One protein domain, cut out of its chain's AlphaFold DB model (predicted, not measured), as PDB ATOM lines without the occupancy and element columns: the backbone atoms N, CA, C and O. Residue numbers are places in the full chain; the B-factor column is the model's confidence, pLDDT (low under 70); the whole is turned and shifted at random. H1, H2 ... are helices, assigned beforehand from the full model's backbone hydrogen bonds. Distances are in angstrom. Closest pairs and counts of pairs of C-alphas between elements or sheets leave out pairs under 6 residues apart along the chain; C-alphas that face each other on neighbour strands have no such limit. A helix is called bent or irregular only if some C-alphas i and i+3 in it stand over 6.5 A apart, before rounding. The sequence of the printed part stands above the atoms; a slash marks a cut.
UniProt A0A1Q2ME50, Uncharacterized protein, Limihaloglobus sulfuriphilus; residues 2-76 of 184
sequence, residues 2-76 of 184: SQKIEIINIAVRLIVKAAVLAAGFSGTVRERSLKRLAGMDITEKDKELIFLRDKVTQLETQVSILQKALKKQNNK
ATOM      1  N   SER A   2     329.301  72.785 134.136       58.50
ATOM      2  CA  SER A   2     328.499  73.613 133.204       58.50
ATOM      3  C   SER A   2     326.996  73.700 133.527       58.50
ATOM      4  O   SER A   2     326.408  74.756 133.334       58.50
ATOM      5  N   GLN A   3     326.391  72.661 134.119       65.25
ATOM      6  CA  GLN A   3     324.957  72.667 134.463       65.25
ATOM      7  C   GLN A   3     324.581  73.729 135.508       65.25
ATOM      8  O   GLN A   3     323.555  74.390 135.381       65.25
ATOM      9  N   LYS A   4     325.428  73.953 136.526       71.81
ATOM     10  CA  LYS A   4     325.188  75.005 137.533       71.81
ATOM     11  C   LYS A   4     325.217  76.401 136.900       71.81
ATOM     12  O   LYS A   4     324.402  77.245 137.251       71.81
ATOM     13  N   ILE A   5     326.112  76.617 135.937       77.00
ATOM     14  CA  ILE A   5     326.241  77.886 135.209       77.00
ATOM     15  C   ILE A   5     325.025  78.115 134.297       77.00
ATOM     16  O   ILE A   5     324.514  79.230 134.225       77.00
ATOM     17  N   GLU A   6     324.511  77.069 133.644       77.38
ATOM     18  CA  GLU A   6     323.291  77.154 132.830       77.38
ATOM     19  C   GLU A   6     322.050  77.469 133.666       77.38
ATOM     20  O   GLU A   6     321.279  78.351 133.291       77.38
ATOM     21  N   ILE A   7     321.885  76.824 134.824       82.62
ATOM     22  CA  ILE A   7     320.768  77.093 135.743       82.62
ATOM     23  C   ILE A   7     320.814  78.544 136.234       82.62
ATOM     24  O   ILE A   7     319.792  79.229 136.218       82.62
ATOM     25  N   ILE A   8     321.999  79.044 136.601       83.00
ATOM     26  CA  ILE A   8     322.188  80.438 137.022       83.00
ATOM     27  C   ILE A   8     321.846  81.402 135.877       83.00
ATOM     28  O   ILE A   8     321.100  82.357 136.085       83.00
ATOM     29  N   ASN A   9     322.306  81.136 134.653       83.75
ATOM     30  CA  ASN A   9     321.986  81.975 133.494       83.75
ATOM     31  C   ASN A   9     320.490  81.977 133.157       83.75
ATOM     32  O   ASN A   9     319.937  83.022 132.804       83.75
ATOM     33  N   ILE A  10     319.815  80.832 133.275       87.25
ATOM     34  CA  ILE A  10     318.366  80.731 133.073       87.25
ATOM     35  C   ILE A  10     317.628  81.526 134.156       87.25
ATOM     36  O   ILE A  10     316.733  82.305 133.824       87.25
ATOM     37  N   ALA A  11     318.035  81.394 135.420       85.12
ATOM     38  CA  ALA A  11     317.439  82.113 136.543       85.12
ATOM     39  C   ALA A  11     317.596  83.634 136.399       85.12
ATOM     40  O   ALA A  11     316.607  84.363 136.460       85.12
ATOM     41  N   VAL A  12     318.805  84.122 136.106       88.69
ATOM     42  CA  VAL A  12     319.068  85.555 135.880       88.69
ATOM     43  C   VAL A  12     318.236  86.081 134.710       88.69
ATOM     44  O   VAL A  12     317.626  87.145 134.800       88.69
ATOM     45  N   ARG A  13     318.123  85.313 133.620       86.94
ATOM     46  CA  ARG A  13     317.319  85.699 132.453       86.94
ATOM     47  C   ARG A  13     315.821  85.763 132.759       86.94
ATOM     48  O   ARG A  13     315.133  86.622 132.207       86.94
ATOM     49  N   LEU A  14     315.315  84.872 133.611       84.69
ATOM     50  CA  LEU A  14     313.924  84.886 134.071       84.69
ATOM     51  C   LEU A  14     313.649  86.072 135.000       84.69
ATOM     52  O   LEU A  14     312.646  86.752 134.804       84.69
ATOM     53  N   ILE A  15     314.559  86.375 135.928       84.19
ATOM     54  CA  ILE A  15     314.450  87.527 136.837       84.19
ATOM     55  C   ILE A  15     314.435  88.838 136.043       84.19
ATOM     56  O   ILE A  15     313.563  89.674 136.254       84.19
ATOM     57  N   VAL A  16     315.336  88.997 135.069       80.62
ATOM     58  CA  VAL A  16     315.374  90.195 134.215       80.62
ATOM     59  C   VAL A  16     314.108  90.307 133.363       80.62
ATOM     60  O   VAL A  16     313.545  91.393 133.248       80.62
ATOM     61  N   LYS A  17     313.599  89.198 132.806       76.81
ATOM     62  CA  LYS A  17     312.310  89.206 132.094       76.81
ATOM     63  C   LYS A  17     311.156  89.615 133.002       76.81
ATOM     64  O   LYS A  17     310.337  90.425 132.583       76.81
ATOM     65  N   ALA A  18     311.093  89.080 134.217       72.69
ATOM     66  CA  ALA A  18     310.062  89.425 135.188       72.69
ATOM     67  C   ALA A  18     310.144  90.906 135.586       72.69
ATOM     68  O   ALA A  18     309.123  91.585 135.596       72.69
ATOM     69  N   ALA A  19     311.350  91.432 135.814       74.75
ATOM     70  CA  ALA A  19     311.577  92.840 136.127       74.75
ATOM     71  C   ALA A  19     311.180  93.769 134.970       74.75
ATOM     72  O   ALA A  19     310.538  94.787 135.198       74.75
ATOM     73  N   VAL A  20     311.492  93.407 133.721       72.12
ATOM     74  CA  VAL A  20     311.089  94.181 132.532       72.12
ATOM     75  C   VAL A  20     309.576  94.121 132.312       72.12
ATOM     76  O   VAL A  20     308.973  95.132 131.966       72.12
ATOM     77  N   LEU A  21     308.940  92.970 132.545       65.62
ATOM     78  CA  LEU A  21     307.482  92.840 132.474       65.62
ATOM     79  C   LEU A  21     306.787  93.640 133.586       65.62
ATOM     80  O   LEU A  21     305.791  94.307 133.319       65.62
ATOM     81  N   ALA A  22     307.338  93.635 134.801       65.00
ATOM     82  CA  ALA A  22     306.839  94.427 135.924       65.00
ATOM     83  C   ALA A  22     307.064  95.935 135.723       65.00
ATOM     84  O   ALA A  22     306.196  96.732 136.060       65.00
ATOM     85  N   ALA A  23     308.188  96.338 135.126       65.00
ATOM     86  CA  ALA A  23     308.464  97.730 134.773       65.00
ATOM     87  C   ALA A  23     307.608  98.214 133.586       65.00
ATOM     88  O   ALA A  23     307.236  99.384 133.531       65.00
ATOM     89  N   GLY A  24     307.280  97.317 132.649       59.72
ATOM     90  CA  GLY A  24     306.421  97.599 131.496       59.72
ATOM     91  C   GLY A  24     304.935  97.719 131.846       59.72
ATOM     92  O   GLY A  24     304.214  98.474 131.199       59.72
ATOM     93  N   PHE A  25     304.480  97.034 132.897       57.75
ATOM     94  CA  PHE A  25     303.159  97.232 133.494       57.75
ATOM     95  C   PHE A  25     303.283  98.141 134.711       57.75
ATOM     96  O   PHE A  25     303.301  97.674 135.848       57.75
ATOM     97  N   SER A  26     303.343  99.456 134.500       58.81
ATOM     98  CA  SER A  26     303.256 100.383 135.626       58.81
ATOM     99  C   SER A  26     301.937 100.130 136.365       58.81
ATOM    100  O   SER A  26     300.842 100.290 135.818       58.81
ATOM    101  N   GLY A  27     302.034  99.666 137.614       66.50
ATOM    102  CA  GLY A  27     300.870  99.314 138.435       66.50
ATOM    103  C   GLY A  27     299.849 100.451 138.515       66.50
ATOM    104  O   GLY A  27     298.650 100.203 138.537       66.50
ATOM    105  N   THR A  28     300.319 101.696 138.413       66.56
ATOM    106  CA  THR A  28     299.506 102.913 138.341       66.56
ATOM    107  C   THR A  28     298.705 103.047 137.044       66.56
ATOM    108  O   THR A  28     297.553 103.476 137.086       66.56
ATOM    109  N   VAL A  29     299.260 102.672 135.885       69.44
ATOM    110  CA  VAL A  29     298.508 102.653 134.620       69.44
ATOM    111  C   VAL A  29     297.474 101.540 134.657       69.44
ATOM    112  O   VAL A  29     296.329 101.797 134.300       69.44
ATOM    113  N   ARG A  30     297.833 100.359 135.184       68.81
ATOM    114  CA  ARG A  30     296.895  99.244 135.368       68.81
ATOM    115  C   ARG A  30     295.731  99.637 136.277       68.81
ATOM    116  O   ARG A  30     294.578  99.437 135.908       68.81
ATOM    117  N   GLU A  31     296.014 100.244 137.423       75.12
ATOM    118  CA  GLU A  31     294.997 100.703 138.370       75.12
ATOM    119  C   GLU A  31     294.082 101.776 137.757       75.12
ATOM    120  O   GLU A  31     292.861 101.679 137.867       75.12
ATOM    121  N   ARG A  32     294.639 102.759 137.036       76.25
ATOM    122  CA  ARG A  32     293.850 103.780 136.323       76.25
ATOM    123  C   ARG A  32     292.988 103.177 135.218       76.25
ATOM    124  O   ARG A  32     291.832 103.563 135.081       76.25
ATOM    125  N   SER A  33     293.514 102.218 134.456       72.56
ATOM    126  CA  SER A  33     292.735 101.510 133.438       72.56
ATOM    127  C   SER A  33     291.633 100.647 134.050       72.56
ATOM    128  O   SER A  33     290.531 100.638 133.522       72.56
ATOM    129  N   LEU A  34     291.867 100.001 135.198       75.94
ATOM    130  CA  LEU A  34     290.839  99.231 135.905       75.94
ATOM    131  C   LEU A  34     289.744 100.134 136.476       75.94
ATOM    132  O   LEU A  34     288.572  99.802 136.353       75.94
ATOM    133  N   LYS A  35     290.103 101.299 137.032       81.94
ATOM    134  CA  LYS A  35     289.127 102.313 137.467       81.94
ATOM    135  C   LYS A  35     288.306 102.858 136.293       81.94
ATOM    136  O   LYS A  35     287.105 103.043 136.436       81.94
ATOM    137  N   ARG A  36     288.928 103.061 135.124       78.62
ATOM    138  CA  ARG A  36     288.241 103.470 133.886       78.62
ATOM    139  C   ARG A  36     287.272 102.396 133.389       78.62
ATOM    140  O   ARG A  36     286.123 102.705 133.109       78.62
ATOM    141  N   LEU A  37     287.723 101.143 133.343       77.38
ATOM    142  CA  LEU A  37     286.901 100.001 132.948       77.38
ATOM    143  C   LEU A  37     285.756  99.772 133.941       77.38
ATOM    144  O   LEU A  37     284.651  99.455 133.525       77.38
ATOM    145  N   ALA A  38     285.960  99.973 135.244       78.44
ATOM    146  CA  ALA A  38     284.901  99.815 136.241       78.44
ATOM    147  C   ALA A  38     283.688 100.736 135.987       78.44
ATOM    148  O   ALA A  38     282.568 100.318 136.265       78.44
ATOM    149  N   GLY A  39     283.895 101.928 135.413       80.94
ATOM    150  CA  GLY A  39     282.832 102.892 135.093       80.94
ATOM    151  C   GLY A  39     282.192 102.759 133.704       80.94
ATOM    152  O   GLY A  39     281.269 103.510 133.410       80.94
ATOM    153  N   MET A  40     282.669 101.847 132.849       81.38
ATOM    154  CA  MET A  40     282.137 101.646 131.491       81.38
ATOM    155  C   MET A  40     280.972 100.657 131.456       81.38
ATOM    156  O   MET A  40     280.945  99.679 132.217       81.38
ATOM    157  N   ASP A  41     280.062 100.869 130.506       85.38
ATOM    158  CA  ASP A  41     279.003  99.915 130.187       85.38
ATOM    159  C   ASP A  41     279.578  98.598 129.626       85.38
ATOM    160  O   ASP A  41     280.689  98.541 129.089       85.38
ATOM    161  N   ILE A  42     278.818  97.511 129.767       81.94
ATOM    162  CA  ILE A  42     279.202  96.164 129.328       81.94
ATOM    163  C   ILE A  42     279.471  96.148 127.816       81.94
ATOM    164  O   ILE A  42     280.454  95.557 127.373       81.94
ATOM    165  N   THR A  43     278.671  96.867 127.026       85.00
ATOM    166  CA  THR A  43     278.827  96.898 125.563       85.00
ATOM    167  C   THR A  43     280.083  97.643 125.103       85.00
ATOM    168  O   THR A  43     280.692  97.288 124.091       85.00
ATOM    169  N   GLU A  44     280.505  98.671 125.840       84.69
ATOM    170  CA  GLU A  44     281.739  99.411 125.563       84.69
ATOM    171  C   GLU A  44     282.974  98.593 125.935       84.69
ATOM    172  O   GLU A  44     283.942  98.561 125.171       84.69
ATOM    173  N   LYS A  45     282.911  97.853 127.050       82.75
ATOM    174  CA  LYS A  45     283.961  96.905 127.446       82.75
ATOM    175  C   LYS A  45     284.219  95.866 126.365       82.75
ATOM    176  O   LYS A  45     285.378  95.620 126.040       82.75
ATOM    177  N   ASP A  46     283.170  95.293 125.781       82.44
ATOM    178  CA  ASP A  46     283.312  94.285 124.727       82.44
ATOM    179  C   ASP A  46     283.985  94.852 123.470       82.44
ATOM    180  O   ASP A  46     284.872  94.213 122.895       82.44
ATOM    181  N   LYS A  47     283.643  96.086 123.072       86.75
ATOM    182  CA  LYS A  47     284.292  96.779 121.943       86.75
ATOM    183  C   LYS A  47     285.776  97.028 122.208       86.75
ATOM    184  O   LYS A  47     286.604  96.759 121.336       86.75
ATOM    185  N   GLU A  48     286.126  97.504 123.404       85.44
ATOM    186  CA  GLU A  48     287.528  97.686 123.791       85.44
ATOM    187  C   GLU A  48     288.281  96.352 123.824       85.44
ATOM    188  O   GLU A  48     289.424  96.279 123.374       85.44
ATOM    189  N   LEU A  49     287.647  95.276 124.292       87.75
ATOM    190  CA  LEU A  49     288.246  93.945 124.353       87.75
ATOM    191  C   LEU A  49     288.556  93.413 122.945       87.75
ATOM    192  O   LEU A  49     289.656  92.906 122.710       87.75
ATOM    193  N   ILE A  50     287.632  93.575 121.994       89.38
ATOM    194  CA  ILE A  50     287.842  93.207 120.586       89.38
ATOM    195  C   ILE A  50     288.985  94.030 119.983       89.38
ATOM    196  O   ILE A  50     289.908  93.457 119.405       89.38
ATOM    197  N   PHE A  51     288.977  95.351 120.174       91.38
ATOM    198  CA  PHE A  51     290.024  96.238 119.662       91.38
ATOM    199  C   PHE A  51     291.410  95.897 120.227       91.38
ATOM    200  O   PHE A  51     292.401  95.839 119.497       91.38
ATOM    201  N   LEU A  52     291.496  95.646 121.536       88.75
ATOM    202  CA  LEU A  52     292.747  95.280 122.191       88.75
ATOM    203  C   LEU A  52     293.247  93.912 121.727       88.75
ATOM    204  O   LEU A  52     294.447  93.769 121.497       88.75
ATOM    205  N   ARG A  53     292.358  92.928 121.542       89.88
ATOM    206  CA  ARG A  53     292.728  91.630 120.957       89.88
ATOM    207  C   ARG A  53     293.303  91.803 119.562       89.88
ATOM    208  O   ARG A  53     294.383  91.285 119.297       89.88
ATOM    209  N   ASP A  54     292.635  92.570 118.712       94.06
ATOM    210  CA  ASP A  54     293.083  92.800 117.341       94.06
ATOM    211  C   ASP A  54     294.471  93.466 117.321       94.06
ATOM    212  O   ASP A  54     295.413  92.980 116.693       94.06
ATOM    213  N   LYS A  55     294.672  94.487 118.161       93.06
ATOM    214  CA  LYS A  55     295.970  95.157 118.316       93.06
ATOM    215  C   LYS A  55     297.071  94.230 118.835       93.06
ATOM    216  O   LYS A  55     298.209  94.318 118.371       93.06
ATOM    217  N   VAL A  56     296.759  93.338 119.775       94.50
ATOM    218  CA  VAL A  56     297.705  92.317 120.249       94.50
ATOM    219  C   VAL A  56     298.082  91.379 119.104       94.50
ATOM    220  O   VAL A  56     299.272  91.191 118.864       94.50
ATOM    221  N   THR A  57     297.114  90.882 118.327       92.62
ATOM    222  CA  THR A  57     297.409  90.005 117.178       92.62
ATOM    223  C   THR A  57     298.252  90.710 116.108       92.62
ATOM    224  O   THR A  57     299.198  90.133 115.563       92.62
ATOM    225  N   GLN A  58     298.004  91.996 115.851       94.44
ATOM    226  CA  GLN A  58     298.814  92.799 114.935       94.44
ATOM    227  C   GLN A  58     300.259  92.967 115.438       94.44
ATOM    228  O   GLN A  58     301.214  92.846 114.670       94.44
ATOM    229  N   LEU A  59     300.450  93.221 116.732       94.88
ATOM    230  CA  LEU A  59     301.789  93.338 117.309       94.88
ATOM    231  C   LEU A  59     302.526  91.995 117.299       94.88
ATOM    232  O   LEU A  59     303.706  91.944 116.955       94.88
ATOM    233  N   GLU A  60     301.842  90.896 117.610       93.88
ATOM    234  CA  GLU A  60     302.413  89.549 117.560       93.88
ATOM    235  C   GLU A  60     302.858  89.172 116.144       93.88
ATOM    236  O   GLU A  60     303.973  88.673 115.950       93.88
ATOM    237  N   THR A  61     302.040  89.473 115.134       93.81
ATOM    238  CA  THR A  61     302.406  89.248 113.730       93.81
ATOM    239  C   THR A  61     303.625  90.080 113.331       93.81
ATOM    240  O   THR A  61     304.580  89.512 112.792       93.81
ATOM    241  N   GLN A  62     303.680  91.372 113.671       92.69
ATOM    242  CA  GLN A  62     304.849  92.225 113.415       92.69
ATOM    243  C   GLN A  62     306.115  91.696 114.098       92.69
ATOM    244  O   GLN A  62     307.160  91.555 113.454       92.69
ATOM    245  N   VAL A  63     306.028  91.330 115.379       95.00
ATOM    246  CA  VAL A  63     307.148  90.743 116.125       95.00
ATOM    247  C   VAL A  63     307.602  89.439 115.469       95.00
ATOM    248  O   VAL A  63     308.805  89.228 115.303       95.00
ATOM    249  N   SER A  64     306.676  88.586 115.022       94.12
ATOM    250  CA  SER A  64     307.016  87.334 114.339       94.12
ATOM    251  C   SER A  64     307.765  87.573 113.020       94.12
ATOM    252  O   SER A  64     308.738  86.872 112.723       94.12
ATOM    253  N   ILE A  65     307.367  88.589 112.246       94.25
ATOM    254  CA  ILE A  65     308.019  88.978 110.991       94.25
ATOM    255  C   ILE A  65     309.437  89.475 111.279       94.25
ATOM    256  O   ILE A  65     310.392  89.011 110.649       94.25
ATOM    257  N   LEU A  66     309.594  90.357 112.269       90.00
ATOM    258  CA  LEU A  66     310.894  90.898 112.667       90.00
ATOM    259  C   LEU A  66     311.832  89.802 113.184       90.00
ATOM    260  O   LEU A  66     312.993  89.738 112.777       90.00
ATOM    261  N   GLN A  67     311.335  88.883 114.011       89.25
ATOM    262  CA  GLN A  67     312.117  87.743 114.491       89.25
ATOM    263  C   GLN A  67     312.555  86.821 113.346       89.25
ATOM    264  O   GLN A  67     313.708  86.381 113.316       89.25
ATOM    265  N   LYS A  68     311.671  86.540 112.379       87.00
ATOM    266  CA  LYS A  68     312.011  85.764 111.172       87.00
ATOM    267  C   LYS A  68     313.073  86.480 110.332       87.00
ATOM    268  O   LYS A  68     314.028  85.840 109.885       87.00
ATOM    269  N   ALA A  69     312.954  87.794 110.154       80.00
ATOM    270  CA  ALA A  69     313.936  88.602 109.438       80.00
ATOM    271  C   ALA A  69     315.308  88.585 110.135       80.00
ATOM    272  O   ALA A  69     316.325  88.365 109.477       80.00
ATOM    273  N   LEU A  70     315.339  88.727 111.460       79.62
ATOM    274  CA  LEU A  70     316.569  88.732 112.252       79.62
ATOM    275  C   LEU A  70     317.264  87.359 112.241       79.62
ATOM    276  O   LEU A  70     318.469  87.279 112.005       79.62
ATOM    277  N   LYS A  71     316.509  86.258 112.362       75.88
ATOM    278  CA  LYS A  71     317.041  84.893 112.172       75.88
ATOM    279  C   LYS A  71     317.631  84.697 110.767       75.88
ATOM    280  O   LYS A  71     318.714  84.132 110.623       75.88
ATOM    281  N   LYS A  72     316.965  85.207 109.724       69.38
ATOM    282  CA  LYS A  72     317.455  85.153 108.333       69.38
ATOM    283  C   LYS A  72     318.739  85.965 108.124       69.38
ATOM    284  O   LYS A  72     319.568  85.577 107.301       69.38
ATOM    285  N   GLN A  73     318.910  87.075 108.842       61.69
ATOM    286  CA  GLN A  73     320.140  87.871 108.807       61.69
ATOM    287  C   GLN A  73     321.295  87.159 109.521       61.69
ATOM    288  O   GLN A  73     322.368  87.029 108.932       61.69
ATOM    289  N   ASN A  74     321.058  86.609 110.715       59.72
ATOM    290  CA  ASN A  74     322.084  85.904 111.493       59.72
ATOM    291  C   ASN A  74     322.588  84.615 110.819       59.72
ATOM    292  O   ASN A  74     323.751  84.256 110.977       59.72
ATOM    293  N   ASN A  75     321.762  83.954 110.001       58.66
ATOM    294  CA  ASN A  75     322.179  82.767 109.242       58.66
ATOM    295  C   ASN A  75     323.124  83.067 108.064       58.66
ATOM    296  O   ASN A  75     323.701  82.145 107.486       58.66
ATOM    297  N   LYS A  76     323.325  84.336 107.690       58.59
ATOM    298  CA  LYS A  76     324.332  84.710 106.694       58.59
ATOM    299  C   LYS A  76     325.616  85.091 107.421       58.59
ATOM    300  O   LYS A  76     325.854  86.275 107.640       58.59
TER     301      LYS A  76
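Overview. This is residues 2 to 76 of the 184 residues of an uncharacterized protein of Limihaloglobus sulfuriphilus (UniProt A0A1Q2ME50). The longest helix, H3, makes one arm of a wide, open V, and H1 and H2, following one another end to end with a change of direction at residues 25 and 26, make the other arm. The chain folds back at residues 39 to 41, where H2 and H3 come near each other, and the space between the arms is empty. The printed part has 75 residues with three named helices, in the order H1, H2, H3, and no named strand; the class is all helix. The whole is extended, with a radius of gyration of the C-alphas of 18.7 A, and its outline is flat, with spans of 55 by 30 by 16 A.

Arrangement. H3, residues 42 to 74, is the longest helix and touches no helix. H2, residues 27 to 38, is close to H3 but not clearly touching it, with 1 pair of C-alphas within 8 A. Their closest C-alphas are those of Leu 37 and Lys 45, 7.0 A apart. Centre to centre, H2 and H3 are 21.7 A apart. They run opposite ways at a steep tilt of 37 degrees, only just beyond shallow. H1, residues 2 to 24, is apart from H3. H1 and H2 are apart too, though they follow each other in the chain. In H1, H2 and H3, every O i to N i+4 pair of the backbone is within hydrogen-bond range.

Along the chain. H3 runs 47.6 A from the C-alpha of Ile 42 at (279.202, 96.164, 129.328) to that of Asn 74 at (322.084, 85.904, 111.493). H2, from Gly 27 to Ala 38, has 12 residues and measures 16.1 A from first to last C-alpha. H1, from Ser 2 to Gly 24, measures 32.6 A, and its first C-alpha stands at (328.499, 73.613, 133.204). No helix is bent or irregular.

Size, cuts and confidence. The two C-alphas farthest apart are those of Ser 2 and Asp 41, at 56.1 A. The first and last printed C-alphas, of Ser 2 and Lys 76, are 29.0 A apart. Residues 2 to 36, 38 to 44 and 49 to 76 stand free, with no C-alpha 8 or more residues away along the chain within 10 A. The links from H1 to H2, with 2 residues, and from H2 to H3, with 3 residues, are tight. The printed part has no cut. The mean pLDDT of the printed part is 79.6, and the model's confidence is low, under 70, at residues 2 to 3, 21 to 30 and 72 to 76.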